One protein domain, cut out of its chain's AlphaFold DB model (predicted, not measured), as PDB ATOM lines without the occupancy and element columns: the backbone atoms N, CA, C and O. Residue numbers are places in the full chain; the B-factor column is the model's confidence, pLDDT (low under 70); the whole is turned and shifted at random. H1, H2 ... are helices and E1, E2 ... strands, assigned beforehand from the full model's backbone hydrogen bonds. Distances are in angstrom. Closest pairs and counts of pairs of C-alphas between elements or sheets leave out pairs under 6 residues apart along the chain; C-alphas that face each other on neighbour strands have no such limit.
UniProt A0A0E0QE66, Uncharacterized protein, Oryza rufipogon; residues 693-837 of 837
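Overview. This is residues 693 to 837 of the 837 residues of an uncharacterized protein of Oryza rufipogon (UniProt A0A0E0QE66). Two antiparallel sheets of four strands form a flattened, nearly closed barrel: E7 comes beside E6 on one side, and on the other E4 nears E2, while the long unnamed stretch 748 to 768 passes outside E3 and E1. Two arms stick out near one end of it: residues 728 to 734, of which 728 to 732 belong to H1, and the tail, residues 828 to 837. The 145 printed residues hold, along the chain, E1 E2 H1 E3 E4 E5 E6 E7 E8; the sheets run E4 E1 E8 E7 and E3 E2 E5 E6, and the class is mostly strand. The whole is only just compact, close to loose, with a radius of gyration of the C-alphas of 17.1 A and spans of 49 by 45 by 26 A.

Arrangement. In the strongly twisted first sheet, E1, residues 695 to 707, and E8, residues 815 to 825, are inner neighbours, antiparallel at 160 degrees, with N 701 and O 820 within hydrogen-bond range at 2.8 A. E7, residues 804 to 811, forms a hairpin with E8, with N 806 and O 821 at 2.9 A. E4, residues 769 to 773, is the other edge strand, antiparallel to E1 at 126 degrees, with N 698 and O 770 at 2.8 A. In the second sheet E2, residues 714 to 721, and E5, residues 777 to 785, are antiparallel at 165 degrees, with N 718 and O 781 at 2.9 A. E6, residues 791 to 799, forms a hairpin with E5, with N 780 and O 796 at 2.8 A. E3, residues 743 to 747, is an edge strand beside E2, with N 743 and O 719 at 2.9 A. Between the sheets, the closest C-alphas of E6 and E7 are those of Ala 794 and Leu 810, 6.2 A apart, and those of E2 and E4 are Thr 721 and Val 772, 5.9 A apart. E1 and E5 are only just apart, at 8.2 A. H1, residues 727 to 732, is not on either sheet; every O i to N i+4 pair in it is within hydrogen-bond range.

Along the chain. E1 begins at C-alpha 695, (29.691, 35.749, -51.393), and is 35.3 A long. E8 is 32.8 A long and ends at C-alpha 825, (35.758, 31.167, -53.035). E6 measures 27.2 A, E5 26.2 A, and E2 and E7 23.8 A each. E4, E3 and H1 are shorter; C-alpha 727, where H1 begins, is at (23.021, 50.212, -49.012).

Size, cuts and confidence. The C-alphas of Asp 788 and Met 837 are the two farthest apart, 55.0 A. The printed part has no cut and ends at the chain's last residue. The link from E3 to E4, 21 residues, is long. Mean pLDDT of the printed part is 76.7; residues 723 to 740, 749 to 753, 758 to 759, 787 to 790 and 827 to 837 are under 70.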
ATOM      1  N   VAL A 693      24.754  38.267 -52.072       72.50
ATOM      2  CA  VAL A 693      25.271  38.387 -53.443       72.50
ATOM      3  C   VAL A 693      26.795  38.387 -53.429       72.50
ATOM      4  O   VAL A 693      27.402  38.988 -52.552       72.50
ATOM      5  N   SER A 694      27.419  37.758 -54.433       73.19
ATOM      6  CA  SER A 694      28.884  37.721 -54.583       73.19
ATOM      7  C   SER A 694      29.592  37.307 -53.286       73.19
ATOM      8  O   SER A 694      30.484  38.006 -52.819       73.19
ATOM      9  N   SER A 695      29.166  36.200 -52.679       82.44
ATOM     10  CA  SER A 695      29.691  35.749 -51.393       82.44
ATOM     11  C   SER A 695      30.990  34.942 -51.492       82.44
ATOM     12  O   SER A 695      31.252  34.224 -52.460       82.44
ATOM     13  N   VAL A 696      31.786  35.058 -50.434       85.56
ATOM     14  CA  VAL A 696      32.861  34.149 -50.035       85.56
ATOM     15  C   VAL A 696      32.364  33.266 -48.891       85.56
ATOM     16  O   VAL A 696      31.426  33.622 -48.169       85.56
ATOM     17  N   GLU A 697      32.984  32.108 -48.722       89.88
ATOM     18  CA  GLU A 697      32.769  31.250 -47.562       89.88
ATOM     19  C   GLU A 697      33.792  31.601 -46.475       89.88
ATOM     20  O   GLU A 697      34.969  31.836 -46.758       89.88
ATOM     21  N   ALA A 698      33.318  31.655 -45.232       89.88
ATOM     22  CA  ALA A 698      34.099  31.935 -44.040       89.88
ATOM     23  C   ALA A 698      33.913  30.792 -43.034       89.88
ATOM     24  O   ALA A 698      32.827  30.613 -42.476       89.88
ATOM     25  N   THR A 699      34.975  30.027 -42.801       89.44
ATOM     26  CA  THR A 699      34.994  28.911 -41.848       89.44
ATOM     27  C   THR A 699      35.706  29.350 -40.575       89.44
ATOM     28  O   THR A 699      36.897  29.666 -40.588       89.44
ATOM     29  N   ILE A 700      34.948  29.407 -39.481       88.50
ATOM     30  CA  ILE A 700      35.338  30.005 -38.204       88.50
ATOM     31  C   ILE A 700      35.817  28.914 -37.242       88.50
ATOM     32  O   ILE A 700      35.106  27.947 -36.968       88.50
ATOM     33  N   PHE A 701      37.001  29.114 -36.673       88.44
ATOM     34  CA  PHE A 701      37.568  28.299 -35.605       88.44
ATOM     35  C   PHE A 701      37.790  29.172 -34.371       88.44
ATOM     36  O   PHE A 701      38.292  30.292 -34.483       88.44
ATOM     37  N   VAL A 702      37.457  28.651 -33.192       89.25
ATOM     38  CA  VAL A 702      37.715  29.315 -31.909       89.25
ATOM     39  C   VAL A 702      38.450  28.345 -30.993       89.25
ATOM     40  O   VAL A 702      38.088  27.172 -30.911       89.25
ATOM     41  N   ARG A 703      39.485  28.826 -30.303       89.69
ATOM     42  CA  ARG A 703      40.212  28.072 -29.273       89.69
ATOM     43  C   ARG A 703      40.576  28.968 -28.096       89.69
ATOM     44  O   ARG A 703      40.860  30.148 -28.291       89.69
ATOM     45  N   VAL A 704      40.621  28.417 -26.892       89.06
ATOM     46  CA  VAL A 704      41.250  29.066 -25.739       89.06
ATOM     47  C   VAL A 704      42.762  29.078 -25.975       89.06
ATOM     48  O   VAL A 704      43.351  28.039 -26.254       89.06
ATOM     49  N   ILE A 705      43.392  30.254 -25.906       88.94
ATOM     50  CA  ILE A 705      44.853  30.410 -26.060       88.94
ATOM     51  C   ILE A 705      45.558  30.817 -24.763       88.94
ATOM     52  O   ILE A 705      46.778  30.705 -24.673       88.94
ATOM     53  N   CYS A 706      44.812  31.289 -23.762       85.19
ATOM     54  CA  CYS A 706      45.315  31.551 -22.416       85.19
ATOM     55  C   CYS A 706      44.150  31.552 -21.410       85.19
ATOM     56  O   CYS A 706      43.042  31.971 -21.753       85.19
ATOM     57  N   GLY A 707      44.392  31.105 -20.177       85.81
ATOM     58  CA  GLY A 707      43.334  30.831 -19.197       85.81
ATOM     59  C   GLY A 707      42.538  29.565 -19.536       85.81
ATOM     60  O   GLY A 707      43.010  28.707 -20.277       85.81
ATOM     61  N   SER A 708      41.327  29.448 -18.994       85.00
ATOM     62  CA  SER A 708      40.408  28.328 -19.240       85.00
ATOM     63  C   SER A 708      38.954  28.805 -19.280       85.00
ATOM     64  O   SER A 708      38.622  29.852 -18.721       85.00
ATOM     65  N   TRP A 709      38.073  28.050 -19.941       85.69
ATOM     66  CA  TRP A 709      36.632  28.290 -19.830       85.69
ATOM     67  C   TRP A 709      36.146  27.784 -18.456       85.69
ATOM     68  O   TRP A 709      36.369  26.607 -18.167       85.69
ATOM     69  N   PRO A 710      35.534  28.611 -17.584       82.19
ATOM     70  CA  PRO A 710      35.247  28.199 -16.214       82.19
ATOM     71  C   PRO A 710      34.026  27.278 -16.116       82.19
ATOM     72  O   PRO A 710      33.035  27.444 -16.831       82.19
ATOM     73  N   ASP A 711      34.062  26.345 -15.165       77.25
ATOM     74  CA  ASP A 711      32.934  25.458 -14.886       77.25
ATOM     75  C   ASP A 711      31.668  26.235 -14.498       77.25
ATOM     76  O   ASP A 711      31.683  27.156 -13.677       77.25
ATOM     77  N   GLY A 712      30.539  25.840 -15.093       75.94
ATOM     78  CA  GLY A 712      29.240  26.478 -14.870       75.94
ATOM     79  C   GLY A 712      29.009  27.783 -15.641       75.94
ATOM     80  O   GLY A 712      27.953  28.388 -15.463       75.94
ATOM     81  N   PHE A 713      29.936  28.211 -16.508       79.94
ATOM     82  CA  PHE A 713      29.674  29.281 -17.474       79.94
ATOM     83  C   PHE A 713      29.069  28.725 -18.764       79.94
ATOM     84  O   PHE A 713      29.677  27.920 -19.474       79.94
ATOM     85  N   HIS A 714      27.882  29.221 -19.090       85.06
ATOM     86  CA  HIS A 714      27.250  29.063 -20.390       85.06
ATOM     87  C   HIS A 714      27.910  30.011 -21.407       85.06
ATOM     88  O   HIS A 714      28.409  31.075 -21.038       85.06
ATOM     89  N   GLY A 715      27.908  29.639 -22.687       87.31
ATOM     90  CA  GLY A 715      28.432  30.427 -23.797       87.31
ATOM     91  C   GLY A 715      27.498  30.437 -25.008       87.31
ATOM     92  O   GLY A 715      26.942  29.408 -25.392       87.31
ATOM     93  N   GLN A 716      27.369  31.601 -25.639       90.19
ATOM     94  CA  GLN A 716      26.747  31.783 -26.949       90.19
ATOM     95  C   GLN A 716      27.779  32.426 -27.876       90.19
ATOM     96  O   GLN A 716      28.313  33.494 -27.577       90.19
ATOM     97  N   PHE A 717      28.044  31.774 -29.002       91.38
ATOM     98  CA  PHE A 717      28.967  32.225 -30.035       91.38
ATOM     99  C   PHE A 717      28.141  32.548 -31.276       91.38
ATOM    100  O   PHE A 717      27.377  31.704 -31.751       91.38
ATOM    101  N   ALA A 718      28.281  33.763 -31.792       90.88
ATOM    102  CA  ALA A 718      27.502  34.265 -32.910       90.88
ATOM    103  C   ALA A 718      28.393  34.897 -33.985       90.88
ATOM    104  O   ALA A 718      29.446  35.472 -33.701       90.88
ATOM    105  N   ALA A 719      27.922  34.814 -35.224       90.69
ATOM    106  CA  ALA A 719      28.417  35.572 -36.358       90.69
ATOM    107  C   ALA A 719      27.331  36.528 -36.869       90.69
ATOM    108  O   ALA A 719      26.146  36.197 -36.874       90.69
ATOM    109  N   PHE A 720      27.763  37.687 -37.348       88.12
ATOM    110  CA  PHE A 720      26.954  38.684 -38.045       88.12
ATOM    111  C   PHE A 720      27.689  39.086 -39.329       88.12
ATOM    112  O   PHE A 720      28.923  39.109 -39.352       88.12
ATOM    113  N   THR A 721      26.961  39.396 -40.401       85.69
ATOM    114  CA  THR A 721      27.549  39.647 -41.730       85.69
ATOM    115  C   THR A 721      27.041  40.946 -42.328       85.69
ATOM    116  O   THR A 721      25.830  41.117 -42.445       85.69
ATOM    117  N   THR A 722      27.933  41.839 -42.761       73.44
ATOM    118  CA  THR A 722      27.521  43.105 -43.388       73.44
ATOM    119  C   THR A 722      27.446  42.998 -44.916       73.44
ATOM    120  O   THR A 722      28.342  42.453 -45.566       73.44
ATOM    121  N   GLY A 723      26.367  43.523 -45.503       64.12
ATOM    122  CA  GLY A 723      26.166  43.586 -46.958       64.12
ATOM    123  C   GLY A 723      26.505  44.978 -47.488       64.12
ATOM    124  O   GLY A 723      25.736  45.910 -47.286       64.12
ATOM    125  N   VAL A 724      27.663  45.167 -48.119       54.75
ATOM    126  CA  VAL A 724      28.229  46.506 -48.391       54.75
ATOM    127  C   VAL A 724      27.730  47.119 -49.704       54.75
ATOM    128  O   VAL A 724      27.628  48.342 -49.827       54.75
ATOM    129  N   ARG A 725      27.378  46.302 -50.696       50.06
ATOM    130  CA  ARG A 725      26.859  46.759 -51.989       50.06
ATOM    131  C   ARG A 725      25.426  47.290 -51.839       50.06
ATOM    132  O   ARG A 725      24.544  46.605 -51.337       50.06
ATOM    133  N   TRP A 726      25.172  48.476 -52.405       51.34
ATOM    134  CA  TRP A 726      23.821  49.019 -52.652       51.34
ATOM    135  C   TRP A 726      23.023  49.495 -51.410       51.34
ATOM    136  O   TRP A 726      21.809  49.685 -51.515       51.34
ATOM    137  N   LYS A 727      23.679  49.752 -50.261       53.28
ATOM    138  CA  LYS A 727      23.021  50.212 -49.012       53.28
ATOM    139  C   LYS A 727      22.114  51.439 -49.188       53.28
ATOM    140  O   LYS A 727      21.051  51.496 -48.572       53.28
ATOM    141  N   ASP A 728      22.491  52.389 -50.041       50.66
ATOM    142  CA  ASP A 728      21.715  53.617 -50.263       50.66
ATOM    143  C   ASP A 728      20.350  53.329 -50.911       50.66
ATOM    144  O   ASP A 728      19.314  53.736 -50.390       50.66
ATOM    145  N   LEU A 729      20.316  52.514 -51.971       48.28
ATOM    146  CA  LEU A 729      19.062  52.109 -52.619       48.28
ATOM    147  C   LEU A 729      18.273  51.061 -51.812       48.28
ATOM    148  O   LEU A 729      17.063  50.926 -52.003       48.28
ATOM    149  N   ALA A 730      18.918  50.327 -50.898       47.41
ATOM    150  CA  ALA A 730      18.216  49.495 -49.920       47.41
ATOM    151  C   ALA A 730      17.452  50.358 -48.894       47.41
ATOM    152  O   ALA A 730      16.313  50.029 -48.554       47.41
ATOM    153  N   ARG A 731      18.035  51.495 -48.473       50.75
ATOM    154  CA  ARG A 731      17.363  52.521 -47.655       50.75
ATOM    155  C   ARG A 731      16.223  53.206 -48.407       50.75
ATOM    156  O   ARG A 731      15.121  53.260 -47.873       50.75
ATOM    157  N   GLU A 732      16.441  53.655 -49.647       46.28
ATOM    158  CA  GLU A 732      15.384  54.279 -50.474       46.28
ATOM    159  C   GLU A 732      14.153  53.380 -50.671       46.28
ATOM    160  O   GLU A 732      13.042  53.878 -50.843       46.28
ATOM    161  N   LYS A 733      14.337  52.053 -50.651       48.94
ATOM    162  CA  LYS A 733      13.271  51.059 -50.859       48.94
ATOM    163  C   LYS A 733      12.822  50.337 -49.582       48.94
ATOM    164  O   LYS A 733      12.060  49.379 -49.681       48.94
ATOM    165  N   ASN A 734      13.278  50.792 -48.412       52.12
ATOM    166  CA  ASN A 734      12.909  50.286 -47.086       52.12
ATOM    167  C   ASN A 734      13.019  48.747 -46.945       52.12
ATOM    168  O   ASN A 734      12.086  48.066 -46.519       52.12
ATOM    169  N   ILE A 735      14.150  48.182 -47.383       57.12
ATOM    170  CA  ILE A 735      14.359  46.729 -47.498       57.12
ATOM    171  C   ILE A 735      15.050  46.159 -46.252       57.12
ATOM    172  O   ILE A 735      16.090  46.663 -45.835       57.12
ATOM    173  N   ALA A 736      14.534  45.043 -45.725       54.47
ATOM    174  CA  ALA A 736      15.181  44.265 -44.664       54.47
ATOM    175  C   ALA A 736      16.580  43.761 -45.092       54.47
ATOM    176  O   ALA A 736      16.704  42.914 -45.988       54.47
ATOM    177  N   SER A 737      17.619  44.305 -44.452       65.00
ATOM    178  CA  SER A 737      19.031  43.960 -44.682       65.00
ATOM    179  C   SER A 737      19.390  42.586 -44.099       65.00
ATOM    180  O   SER A 737      18.624  42.020 -43.327       65.00
ATOM    181  N   VAL A 738      20.560  42.060 -44.475       67.75
ATOM    182  CA  VAL A 738      21.252  40.981 -43.731       67.75
ATOM    183  C   VAL A 738      22.208  41.524 -42.663       67.75
ATOM    184  O   VAL A 738      22.731  40.743 -41.872       67.75
ATOM    185  N   ASP A 739      22.446  42.842 -42.639       67.12
ATOM    186  CA  ASP A 739      23.178  43.488 -41.546       67.12
ATOM    187  C   ASP A 739      22.499  43.169 -40.199       67.12
ATOM    188  O   ASP A 739      21.272  43.142 -40.112       67.12
ATOM    189  N   ASP A 740      23.304  42.950 -39.157       64.38
ATOM    190  CA  ASP A 740      22.888  42.700 -37.765       64.38
ATOM    191  C   ASP A 740      22.018  41.444 -37.496       64.38
ATOM    192  O   ASP A 740      21.691  41.159 -36.340       64.38
ATOM    193  N   GLU A 741      21.727  40.615 -38.505       79.81
ATOM    194  CA  GLU A 741      21.070  39.313 -38.315       79.81
ATOM    195  C   GLU A 741      22.019  38.266 -37.696       79.81
ATOM    196  O   GLU A 741      23.170  38.098 -38.111       79.81
ATOM    197  N   ARG A 742      21.534  37.554 -36.665       82.75
ATOM    198  CA  ARG A 742      22.363  36.706 -35.790       82.75
ATOM    199  C   ARG A 742      22.452  35.266 -36.286       82.75
ATOM    200  O   ARG A 742      21.510  34.491 -36.139       82.75
ATOM    201  N   ILE A 743      23.631  34.862 -36.746       86.88
ATOM    202  CA  ILE A 743      23.944  33.468 -37.072       86.88
ATOM    203  C   ILE A 743      24.558  32.800 -35.838       86.88
ATOM    204  O   ILE A 743      25.705  33.069 -35.485       86.88
ATOM    205  N   LEU A 744      23.811  31.916 -35.173       86.44
ATOM    206  CA  LEU A 744      24.336  31.135 -34.049       86.44
ATOM    207  C   LEU A 744      25.354  30.086 -34.533       86.44
ATOM    208  O   LEU A 744      25.092  29.323 -35.465       86.44
ATOM    209  N   LEU A 745      26.514  30.062 -33.874       85.69
ATOM    210  CA  LEU A 745      27.605  29.103 -34.075       85.69
ATOM    211  C   LEU A 745      27.616  28.039 -32.966       85.69
ATOM    212  O   LEU A 745      27.860  26.864 -33.228       85.69
ATOM    213  N   LEU A 746      27.316  28.455 -31.733       86.38
ATOM    214  CA  LEU A 746      27.093  27.617 -30.553       86.38
ATOM    215  C   LEU A 746      26.157  28.373 -29.598       86.38
ATOM    216  O   LEU A 746      26.283  29.590 -29.468       86.38
ATOM    217  N   ASP A 747      25.256  27.674 -28.911       84.88
ATOM    218  CA  ASP A 747      24.455  28.250 -27.826       84.88
ATOM    219  C   ASP A 747      24.182  27.200 -26.742       84.88
ATOM    220  O   ASP A 747      23.468  26.226 -26.977       84.88
ATOM    221  N   SER A 748      24.749  27.385 -25.549       81.38
ATOM    222  CA  SER A 748      24.604  26.454 -24.423       81.38
ATOM    223  C   SER A 748      23.411  26.790 -23.511       81.38
ATOM    224  O   SER A 748      23.524  26.710 -22.285       81.38
ATOM    225  N   ARG A 749      22.275  27.229 -24.068       66.88
ATOM    226  CA  ARG A 749      21.036  27.566 -23.321       66.88
ATOM    227  C   ARG A 749      20.170  26.355 -22.929       66.88
ATOM    228  O   ARG A 749      19.010  26.521 -22.572       66.88
ATOM    229  N   GLY A 750      20.749  25.156 -22.954       60.88
ATOM    230  CA  GLY A 750      20.178  23.907 -22.440       60.88
ATOM    231  C   GLY A 750      21.280  23.018 -21.850       60.88
ATOM    232  O   GLY A 750      22.344  23.520 -21.493       60.88
ATOM    233  N   ASP A 751      21.069  21.699 -21.806       55.38
ATOM    234  CA  ASP A 751      22.009  20.731 -21.201       55.38
ATOM    235  C   ASP A 751      23.403  20.672 -21.868       55.38
ATOM    236  O   ASP A 751      24.361  20.123 -21.314       55.38
ATOM    237  N   GLN A 752      23.540  21.239 -23.068       61.69
ATOM    238  CA  GLN A 752      24.758  21.198 -23.870       61.69
ATOM    239  C   GLN A 752      25.789  22.241 -23.406       61.69
ATOM    240  O   GLN A 752      25.812  23.369 -23.894       61.69
ATOM    241  N   LYS A 753      26.666  21.856 -22.471       69.69
ATOM    242  CA  LYS A 753      27.806  22.675 -22.008       69.69
ATOM    243  C   LYS A 753      28.768  23.052 -23.149       69.69
ATOM    244  O   LYS A 753      28.895  22.324 -24.131       69.69
ATOM    245  N   VAL A 754      29.509  24.151 -22.976       78.94
ATOM    246  CA  VAL A 754      30.623  24.526 -23.866       78.94
ATOM    247  C   VAL A 754      31.729  23.472 -23.755       78.94
ATOM    248  O   VAL A 754      32.335  23.317 -22.697       78.94
ATOM    249  N   VAL A 755      31.986  22.739 -24.840       78.50
ATOM    250  CA  VAL A 755      33.039  21.714 -24.892       78.50
ATOM    251  C   VAL A 755      34.326  22.324 -25.437       78.50
ATOM    252  O   VAL A 755      34.374  22.773 -26.584       78.50
ATOM    253  N   VAL A 756      35.369  22.288 -24.610       80.00
ATOM    254  CA  VAL A 756      36.758  22.562 -24.993       80.00
ATOM    255  C   VAL A 756      37.460  21.211 -25.167       80.00
ATOM    256  O   VAL A 756      37.476  20.412 -24.231       80.00
ATOM    257  N   THR A 757      38.004  20.917 -26.350       72.12
ATOM    258  CA  THR A 757      38.897  19.760 -26.539       72.12
ATOM    259  C   THR A 757      40.281  20.064 -25.966       72.12
ATOM    260  O   THR A 757      40.665  21.225 -25.890       72.12
ATOM    261  N   GLY A 758      40.979  19.020 -25.499       65.00
ATOM    262  CA  GLY A 758      42.082  19.102 -24.526       65.00
ATOM    263  C   GLY A 758      43.271  19.990 -24.911       65.00
ATOM    264  O   GLY A 758      43.215  21.210 -24.790       65.00
ATOM    265  N   ASP A 759      44.384  19.379 -25.312       61.72
ATOM    266  CA  ASP A 759      45.672  20.084 -25.435       61.72
ATOM    267  C   ASP A 759      45.706  21.133 -26.571       61.72
ATOM    268  O   ASP A 759      46.627  21.947 -26.632       61.72
ATOM    269  N   ASP A 760      44.705  21.142 -27.465       71.88
ATOM    270  CA  ASP A 760      44.536  22.151 -28.522       71.88
ATOM    271  C   ASP A 760      43.653  23.349 -28.115       71.88
ATOM    272  O   ASP A 760      43.583  24.344 -28.847       71.88
ATOM    273  N   GLY A 761      42.983  23.267 -26.957       80.38
ATOM    274  CA  GLY A 761      42.101  24.299 -26.408       80.38
ATOM    275  C   GLY A 761      40.884  24.629 -27.280       80.38
ATOM    276  O   GLY A 761      40.249  25.667 -27.081       80.38
ATOM    277  N   LYS A 762      40.571  23.820 -28.296       84.75
ATOM    278  CA  LYS A 762      39.588  24.161 -29.333       84.75
ATOM    279  C   LYS A 762      38.157  24.057 -28.806       84.75
ATOM    280  O   LYS A 762      37.771  23.077 -28.181       84.75
ATOM    281  N   ILE A 763      37.342  25.065 -29.109       85.19
ATOM    282  CA  ILE A 763      35.920  25.091 -28.755       85.19
ATOM    283  C   ILE A 763      35.119  24.409 -29.866       85.19
ATOM    284  O   ILE A 763      35.252  24.742 -31.047       85.19
ATOM    285  N   VAL A 764      34.278  23.444 -29.492       83.38
ATOM    286  CA  VAL A 764      33.403  22.732 -30.432       83.38
ATOM    287  C   VAL A 764      32.169  23.587 -30.728       83.38
ATOM    288  O   VAL A 764      31.314  23.777 -29.869       83.38
ATOM    289  N   LEU A 765      32.077  24.101 -31.956       83.44
ATOM    290  CA  LEU A 765      30.918  24.848 -32.451       83.44
ATOM    291  C   LEU A 765      29.912  23.905 -33.126       83.44
ATOM    292  O   LEU A 765      30.307  23.049 -33.916       83.44
ATOM    293  N   SER A 766      28.614  24.120 -32.901       82.44
ATOM    294  CA  SER A 766      27.522  23.446 -33.628       82.44
ATOM    295  C   SER A 766      27.484  23.825 -35.118       82.44
ATOM    296  O   SER A 766      26.948  23.092 -35.951       82.44
ATOM    297  N   ARG A 767      28.052  24.986 -35.466       83.38
ATOM    298  CA  ARG A 767      28.230  25.491 -36.830       83.38
ATOM    299  C   ARG A 767      29.498  26.341 -36.911       83.38
ATOM    300  O   ARG A 767      29.646  27.289 -36.151       83.38
ATOM    301  N   CYS A 768      30.366  26.062 -37.883       84.38
ATOM    302  CA  CYS A 768      31.559  26.870 -38.167       84.38
ATOM    303  C   CYS A 768      31.478  27.683 -39.473       84.38
ATOM    304  O   CYS A 768      32.204  28.665 -39.601       84.38
ATOM    305  N   VAL A 769      30.615  27.317 -40.433       87.00
ATOM    306  CA  VAL A 769      30.607  27.925 -41.780       87.00
ATOM    307  C   VAL A 769      29.544  29.019 -41.950       87.00
ATOM    308  O   VAL A 769      28.349  28.816 -41.697       87.00
ATOM    309  N   VAL A 770      29.976  30.180 -42.445       88.44
ATOM    310  CA  VAL A 770      29.168  31.377 -42.727       88.44
ATOM    311  C   VAL A 770      29.443  31.864 -44.158       88.44
ATOM    312  O   VAL A 770      30.538  31.697 -44.681       88.44
ATOM    313  N   SER A 771      28.442  32.451 -44.820       89.38
ATOM    314  CA  SER A 771      28.611  33.128 -46.118       89.38
ATOM    315  C   SER A 771      28.709  34.634 -45.894       89.38
ATOM    316  O   SER A 771      27.892  35.178 -45.161       89.38
ATOM    317  N   VAL A 772      29.675  35.309 -46.516       87.00
ATOM    318  CA  VAL A 772      29.945  36.749 -46.320       87.00
ATOM    319  C   VAL A 772      30.102  37.410 -47.688       87.00
ATOM    320  O   VAL A 772      30.621  36.784 -48.601       87.00
ATOM    321  N   GLU A 773      29.656  38.648 -47.878       86.31
ATOM    322  CA  GLU A 773      29.807  39.360 -49.158       86.31
ATOM    323  C   GLU A 773      31.294  39.640 -49.487       86.31
ATOM    324  O   GLU A 773      32.063  39.955 -48.583       86.31
ATOM    325  N   ASP A 774      31.726  39.590 -50.759       75.06
ATOM    326  CA  ASP A 774      33.146  39.723 -51.184       75.06
ATOM    327  C   ASP A 774      33.828  41.081 -50.904       75.06
ATOM    328  O   ASP A 774      34.979  41.294 -51.302       75.06
ATOM    329  N   LYS A 775      33.109  42.007 -50.264       77.19
ATOM    330  CA  LYS A 775      33.594  43.286 -49.720       77.19
ATOM    331  C   LYS A 775      32.968  43.626 -48.359       77.19
ATOM    332  O   LYS A 775      33.087  44.762 -47.909       77.19
ATOM    333  N   GLY A 776      32.246  42.678 -47.767       84.38
ATOM    334  CA  GLY A 776      31.591  42.816 -46.475       84.38
ATOM    335  C   GLY A 776      32.525  42.514 -45.314       84.38
ATOM    336  O   GLY A 776      33.725  42.279 -45.479       84.38
ATOM    337  N   GLU A 777      31.943  42.487 -44.125       89.00
ATOM    338  CA  GLU A 777      32.634  42.162 -42.886       89.00
ATOM    339  C   GLU A 777      31.912  41.033 -42.153       89.00
ATOM    340  O   GLU A 777      30.681  40.938 -42.164       89.00
ATOM    341  N   LEU A 778      32.698  40.183 -41.500       91.56
ATOM    342  CA  LEU A 778      32.247  39.159 -40.574       91.56
ATOM    343  C   LEU A 778      32.543  39.636 -39.154       91.56
ATOM    344  O   LEU A 778      33.705  39.718 -38.753       91.56
ATOM    345  N   LYS A 779      31.497  39.915 -38.384       92.06
ATOM    346  CA  LYS A 779      31.603  40.208 -36.957       92.06
ATOM    347  C   LYS A 779      31.377  38.924 -36.163       92.06
ATOM    348  O   LYS A 779      30.296  38.345 -36.227       92.06
ATOM    349  N   VAL A 780      32.392  38.484 -35.424       92.25
ATOM    350  CA  VAL A 780      32.306  37.368 -34.471       92.25
ATOM    351  C   VAL A 780      32.114  37.949 -33.077       92.25
ATOM    352  O   VAL A 780      32.817  38.877 -32.679       92.25
ATOM    353  N   HIS A 781      31.146  37.421 -32.337       93.12
ATOM    354  CA  HIS A 781      30.731  37.931 -31.034       93.12
ATOM    355  C   HIS A 781      30.444  36.765 -30.091       93.12
ATOM    356  O   HIS A 781      29.849  35.758 -30.479       93.12
ATOM    357  N   VAL A 782      30.926  36.887 -28.858       91.56
ATOM    358  CA  VAL A 782      30.878  35.839 -27.838       91.56
ATOM    359  C   VAL A 782      30.256  36.420 -26.580       91.56
ATOM    360  O   VAL A 782      30.715  37.443 -26.075       91.56
ATOM    361  N   ARG A 783      29.231  35.746 -26.058       90.06
ATOM    362  CA  ARG A 783      28.662  35.994 -24.730       90.06
ATOM    363  C   ARG A 783      28.974  34.807 -23.835       90.06
ATOM    364  O   ARG A 783      28.680  33.680 -24.220       90.06
ATOM    365  N   ALA A 784      29.497  35.056 -22.644       88.44
ATOM    366  CA  ALA A 784      29.605  34.071 -21.576       88.44
ATOM    367  C   ALA A 784      28.769  34.536 -20.383       88.44
ATOM    368  O   ALA A 784      28.795  35.721 -20.056       88.44
ATOM    369  N   TRP A 785      28.030  33.640 -19.731       86.50
ATOM    370  CA  TRP A 785      27.282  33.995 -18.525       86.50
ATOM    371  C   TRP A 785      27.162  32.848 -17.526       86.50
ATOM    372  O   TRP A 785      27.159  31.671 -17.891       86.50
ATOM    373  N   LYS A 786      27.014  33.212 -16.254       80.94
ATOM    374  CA  LYS A 786      26.566  32.311 -15.189       80.94
ATOM    375  C   LYS A 786      25.071  32.530 -14.926       80.94
ATOM    376  O   LYS A 786      24.521  33.547 -15.338       80.94
ATOM    377  N   VAL A 787      24.414  31.584 -14.251       67.50
ATOM    378  CA  VAL A 787      22.990  31.687 -13.864       67.50
ATOM    379  C   VAL A 787      22.709  32.960 -13.049       67.50
ATOM    380  O   VAL A 787      21.678  33.591 -13.256       67.50
ATOM    381  N   ASP A 788      23.660  33.372 -12.204       61.50
ATOM    382  CA  ASP A 788      23.555  34.556 -11.348       61.50
ATOM    383  C   ASP A 788      24.394  35.733 -11.907       61.50
ATOM    384  O   ASP A 788      25.616  35.797 -11.723       61.50
ATOM    385  N   ASP A 789      23.715  36.642 -12.618       60.97
ATOM    386  CA  ASP A 789      24.040  38.053 -12.947       60.97
ATOM    387  C   ASP A 789      25.407  38.453 -13.546       60.97
ATOM    388  O   ASP A 789      25.628  39.626 -13.854       60.97
ATOM    389  N   SER A 790      26.323  37.523 -13.807       64.06
ATOM    390  CA  SER A 790      27.594  37.822 -14.489       64.06
ATOM    391  C   SER A 790      27.529  37.458 -15.973       64.06
ATOM    392  O   SER A 790      27.642  36.288 -16.331       64.06
ATOM    393  N   VAL A 791      27.378  38.471 -16.838       78.31
ATOM    394  CA  VAL A 791      27.477  38.361 -18.306       78.31
ATOM    395  C   VAL A 791      28.734  39.087 -18.789       78.31
ATOM    396  O   VAL A 791      28.915  40.270 -18.505       78.31
ATOM    397  N   VAL A 792      29.584  38.397 -19.548       85.94
ATOM    398  CA  VAL A 792      30.739  38.976 -20.248       85.94
ATOM    399  C   VAL A 792      30.512  38.866 -21.749       85.94
ATOM    400  O   VAL A 792      30.148  37.799 -22.246       85.94
ATOM    401  N   GLU A 793      30.751  39.953 -22.479       90.38
ATOM    402  CA  GLU A 793      30.647  39.987 -23.937       90.38
ATOM    403  C   GLU A 793      31.936  40.513 -24.567       90.38
ATOM    404  O   GLU A 793      32.505  41.491 -24.085       90.38
ATOM    405  N   ALA A 794      32.362  39.894 -25.666       89.94
ATOM    406  CA  ALA A 794      33.474  40.368 -26.483       89.94
ATOM    407  C   ALA A 794      33.144  40.217 -27.976       89.94
ATOM    408  O   ALA A 794      32.442  39.287 -28.382       89.94
ATOM    409  N   GLU A 795      33.644  41.131 -28.808       92.12
ATOM    410  CA  GLU A 795      33.390  41.143 -30.251       92.12
ATOM    411  C   GLU A 795      34.615  41.546 -31.074       92.12
ATOM    412  O   GLU A 795      35.521  42.228 -30.597       92.12
ATOM    413  N   MET A 796      34.635  41.098 -32.328       90.69
ATOM    414  CA  MET A 796      35.711  41.322 -33.286       90.69
ATOM    415  C   MET A 796      35.153  41.347 -34.703       90.69
ATOM    416  O   MET A 796      34.201  40.632 -35.009       90.69
ATOM    417  N   VAL A 797      35.764  42.144 -35.578       91.75
ATOM    418  CA  VAL A 797      35.351  42.301 -36.976       91.75
ATOM    419  C   VAL A 797      36.500  41.901 -37.900       91.75
ATOM    420  O   VAL A 797      37.637  42.325 -37.704       91.75
ATOM    421  N   PHE A 798      36.194  41.097 -38.918       90.38
ATOM    422  CA  PHE A 798      37.113  40.701 -39.978       90.38
ATOM    423  C   PHE A 798      36.572  41.146 -41.341       90.38
ATOM    424  O   PHE A 798      35.450  40.796 -41.706       90.38
ATOM    425  N   THR A 799      37.370  41.863 -42.132       90.31
ATOM    426  CA  THR A 799      37.026  42.171 -43.531       90.31
ATOM    427  C   THR A 799      37.118  40.911 -44.395       90.31
ATOM    428  O   THR A 799      38.071  40.140 -44.265       90.31
ATOM    429  N   ALA A 800      36.152  40.706 -45.293       88.81
ATOM    430  CA  ALA A 800      36.104  39.534 -46.158       88.81
ATOM    431  C   ALA A 800      37.296  39.450 -47.127       88.81
ATOM    432  O   ALA A 800      37.648  40.419 -47.804       88.81
ATOM    433  N   LEU A 801      37.884  38.256 -47.234       83.00
ATOM    434  CA  LEU A 801      38.941  37.929 -48.194       83.00
ATOM    435  C   LEU A 801      38.443  36.883 -49.195       83.00
ATOM    436  O   LEU A 801      37.559  36.088 -48.898       83.00
ATOM    437  N   LYS A 802      39.042  36.846 -50.392       80.12
ATOM    438  CA  LYS A 802      38.725  35.822 -51.410       80.12
ATOM    439  C   LYS A 802      39.406  34.479 -51.145       80.12
ATOM    440  O   LYS A 802      38.918  33.449 -51.590       80.12
ATOM    441  N   ALA A 803      40.539  34.503 -50.451       81.12
ATOM    442  CA  ALA A 803      41.276  33.332 -49.998       81.12
ATOM    443  C   ALA A 803      42.180  33.730 -48.823       81.12
ATOM    444  O   ALA A 803      42.614  34.883 -48.749       81.12
ATOM    445  N   GLY A 804      42.510  32.776 -47.952       81.50
ATOM    446  CA  GLY A 804      43.527  32.937 -46.907       81.50
ATOM    447  C   GLY A 804      42.978  32.819 -45.485       81.50
ATOM    448  O   GLY A 804      41.903  32.269 -45.266       81.50
ATOM    449  N   LEU A 805      43.742  33.323 -44.514       86.19
ATOM    450  CA  LEU A 805      43.434  33.240 -43.085       86.19
ATOM    451  C   LEU A 805      43.449  34.629 -42.442       86.19
ATOM    452  O   LEU A 805      44.426  35.365 -42.572       86.19
ATOM    453  N   SER A 806      42.402  34.944 -41.686       89.25
ATOM    454  CA  SER A 806      42.390  36.037 -40.708       89.25
ATOM    455  C   SER A 806      42.488  35.459 -39.297       89.25
ATOM    456  O   SER A 806      41.952  34.387 -39.031       89.25
ATOM    457  N   ASN A 807      43.166  36.159 -38.387       90.94
ATOM    458  CA  ASN A 807      43.322  35.748 -36.990       90.94
ATOM    459  C   ASN A 807      43.157  36.956 -36.065       90.94
ATOM    460  O   ASN A 807      43.559  38.061 -36.430       90.94
ATOM    461  N   GLY A 808      42.637  36.732 -34.861       89.81
ATOM    462  CA  GLY A 808      42.602  37.725 -33.789       89.81
ATOM    463  C   GLY A 808      42.382  37.093 -32.414       89.81
ATOM    464  O   GLY A 808      42.148  35.890 -32.299       89.81
ATOM    465  N   GLU A 809      42.463  37.916 -31.370       92.12
ATOM    466  CA  GLU A 809      42.293  37.522 -29.968       92.12
ATOM    467  C   GLU A 809      41.127  38.287 -29.319       92.12
ATOM    468  O   GLU A 809      41.108  39.517 -29.335       92.12
ATOM    469  N   LEU A 810      40.152  37.562 -28.762       90.56
ATOM    470  CA  LEU A 810      39.111  38.102 -27.881       90.56
ATOM    471  C   LEU A 810      39.531  37.893 -26.426       90.56
ATOM    472  O   LEU A 810      39.938  36.792 -26.057       90.56
ATOM    473  N   ASP A 811      39.375  38.912 -25.587       89.56
ATOM    474  CA  ASP A 811      39.593  38.802 -24.144       89.56
ATOM    475  C   ASP A 811      38.245  38.729 -23.414       89.56
ATOM    476  O   ASP A 811      37.445  39.661 -23.483       89.56
ATOM    477  N   MET A 812      37.986  37.609 -22.733       86.38
ATOM    478  CA  MET A 812      36.788  37.390 -21.914       86.38
ATOM    479  C   MET A 812      37.040  37.710 -20.427       86.38
ATOM    480  O   MET A 812      36.231  37.355 -19.573       86.38
ATOM    481  N   GLY A 813      38.189  38.296 -20.070       85.12
ATOM    482  CA  GLY A 813      38.597  38.611 -18.696       85.12
ATOM    483  C   GLY A 813      39.016  37.395 -17.855       85.12
ATOM    484  O   GLY A 813      39.956  37.490 -17.069       85.12
ATOM    485  N   PHE A 814      38.363  36.243 -18.039       85.50
ATOM    486  CA  PHE A 814      38.738  34.955 -17.436       85.50
ATOM    487  C   PHE A 814      39.584  34.068 -18.368       85.50
ATOM    488  O   PHE A 814      40.340  33.219 -17.898       85.50
ATOM    489  N   CYS A 815      39.480  34.260 -19.686       88.69
ATOM    490  CA  CYS A 815      40.311  33.589 -20.683       88.69
ATOM    491  C   CYS A 815      40.453  34.437 -21.952       88.69
ATOM    492  O   CYS A 815      39.666  35.352 -22.195       88.69
ATOM    493  N   LYS A 816      41.444  34.097 -22.774       90.25
ATOM    494  CA  LYS A 816      41.672  34.681 -24.098       90.25
ATOM    495  C   LYS A 816      41.346  33.648 -25.167       90.25
ATOM    496  O   LYS A 816      41.842  32.520 -25.114       90.25
ATOM    497  N   LEU A 817      40.526  34.037 -26.137       91.75
ATOM    498  CA  LEU A 817      40.073  33.194 -27.237       91.75
ATOM    499  C   LEU A 817      40.763  33.619 -28.534       91.75
ATOM    500  O   LEU A 817      40.566  34.734 -29.015       91.75
ATOM    501  N   GLY A 818      41.537  32.716 -29.128       90.25
ATOM    502  CA  GLY A 818      42.022  32.868 -30.493       90.25
ATOM    503  C   GLY A 818      40.899  32.540 -31.472       90.25
ATOM    504  O   GLY A 818      40.400  31.413 -31.477       90.25
ATOM    505  N   VAL A 819      40.519  33.512 -32.300       92.81
ATOM    506  CA  VAL A 819      39.547  33.350 -33.387       92.81
ATOM    507  C   VAL A 819      40.300  33.344 -34.715       92.81
ATOM    508  O   VAL A 819      40.999  34.304 -35.043       92.81
ATOM    509  N   SER A 820      40.146  32.270 -35.486       90.12
ATOM    510  CA  SER A 820      40.708  32.116 -36.830       90.12
ATOM    511  C   SER A 820      39.578  31.977 -37.845       90.12
ATOM    512  O   SER A 820      38.670  31.170 -37.652       90.12
ATOM    513  N   VAL A 821      39.645  32.720 -38.948       91.50
ATOM    514  CA  VAL A 821      38.685  32.633 -40.057       91.50
ATOM    515  C   VAL A 821      39.432  32.229 -41.321       91.50
ATOM    516  O   VAL A 821      40.304  32.961 -41.790       91.50
ATOM    517  N   ALA A 822      39.097  31.059 -41.861       88.31
ATOM    518  CA  ALA A 822      39.554  30.614 -43.172       88.31
ATOM    519  C   ALA A 822      38.570  31.084 -44.246       88.31
ATOM    520  O   ALA A 822      37.371  30.826 -44.142       88.31
ATOM    521  N   TRP A 823      39.084  31.759 -45.269       85.50
ATOM    522  CA  TRP A 823      38.303  32.321 -46.368       85.50
ATOM    523  C   TRP A 823      38.494  31.509 -47.648       85.50
ATOM    524  O   TRP A 823      39.632  31.181 -48.004       85.50
ATOM    525  N   SER A 824      37.407  31.236 -48.371       83.12
ATOM    526  CA  SER A 824      37.435  30.516 -49.650       83.12
ATOM    527  C   SER A 824      36.441  31.099 -50.672       83.12
ATOM    528  O   SER A 824      35.433  31.725 -50.327       83.12
ATOM    529  N   LEU A 825      36.723  30.899 -51.966       79.69
ATOM    530  CA  LEU A 825      35.758  31.167 -53.035       79.69
ATOM    531  C   LEU A 825      34.782  29.995 -53.165       79.69
ATOM    532  O   LEU A 825      35.192  28.848 -53.338       79.69
ATOM    533  N   ILE A 826      33.487  30.305 -53.173       76.06
ATOM    534  CA  ILE A 826      32.419  29.316 -53.324       76.06
ATOM    535  C   ILE A 826      32.427  28.757 -54.758       76.06
ATOM    536  O   ILE A 826      32.077  29.450 -55.717       76.06
ATOM    537  N   SER A 827      32.819  27.489 -54.914       61.22
ATOM    538  CA  SER A 827      32.802  26.799 -56.209       61.22
ATOM    539  C   SER A 827      31.381  26.410 -56.633       61.22
ATOM    540  O   SER A 827      30.593  25.911 -55.833       61.22
ATOM    541  N   ARG A 828      31.075  26.556 -57.930       51.25
ATOM    542  CA  ARG A 828      29.832  26.049 -58.554       51.25
ATOM    543  C   ARG A 828      29.896  24.577 -58.977       51.25
ATOM    544  O   ARG A 828      28.911  24.051 -59.477       51.25
ATOM    545  N   LYS A 829      31.047  23.919 -58.828       43.41
ATOM    546  CA  LYS A 829      31.212  22.475 -59.057       43.41
ATOM    547  C   LYS A 829      31.814  21.825 -57.811       43.41
ATOM    548  O   LYS A 829      32.692  22.444 -57.202       43.41
ATOM    549  N   PRO A 830      31.409  20.596 -57.441       43.56
ATOM    550  CA  PRO A 830      32.136  19.839 -56.433       43.56
ATOM    551  C   PRO A 830      33.583  19.648 -56.904       43.56
ATOM    552  O   PRO A 830      33.825  19.199 -58.025       43.56
ATOM    553  N   VAL A 831      34.538  20.025 -56.054       39.66
ATOM    554  CA  VAL A 831      35.946  19.668 -56.240       39.66
ATOM    555  C   VAL A 831      36.085  18.243 -55.719       39.66
ATOM    556  O   VAL A 831      35.847  17.995 -54.537       39.66
ATOM    557  N   TYR A 832      36.391  17.301 -56.607       37.09
ATOM    558  CA  TYR A 832      36.627  15.912 -56.223       37.09
ATOM    559  C   TYR A 832      37.975  15.822 -55.499       37.09
ATOM    560  O   TYR A 832      38.921  16.514 -55.871       37.09
ATOM    561  N   ALA A 833      38.074  14.993 -54.457       34.00
ATOM    562  CA  ALA A 833      39.283  14.926 -53.627       34.00
ATOM    563  C   ALA A 833      40.542  14.580 -54.449       34.00
ATOM    564  O   ALA A 833      41.616  15.120 -54.196       34.00
ATOM    565  N   ASP A 834      40.373  13.765 -55.492       34.16
ATOM    566  CA  ASP A 834      41.441  13.291 -56.377       34.16
ATOM    567  C   ASP A 834      41.926  14.346 -57.395       34.16
ATOM    568  O   ASP A 834      42.833  14.072 -58.179       34.16
ATOM    569  N   SER A 835      41.343  15.556 -57.418       32.66
ATOM    570  CA  SER A 835      41.754  16.644 -58.326       32.66
ATOM    571  C   SER A 835      42.766  17.627 -57.718       32.66
ATOM    572  O   SER A 835      42.871  18.759 -58.190       32.66
ATOM    573  N   VAL A 836      43.498  17.216 -56.677       31.59
ATOM    574  CA  VAL A 836      44.631  17.965 -56.106       31.59
ATOM    575  C   VAL A 836      45.921  17.152 -56.269       31.59
ATOM    576  O   VAL A 836      46.203  16.255 -55.475       31.59
ATOM    577  N   MET A 837      46.706  17.505 -57.291       26.61
ATOM    578  CA  MET A 837      48.143  17.216 -57.424       26.61
ATOM    579  C   MET A 837      48.888  18.520 -57.711       26.61
ATOM    580  O   MET A 837      48.299  19.365 -58.425       26.61
TER     581      MET A 837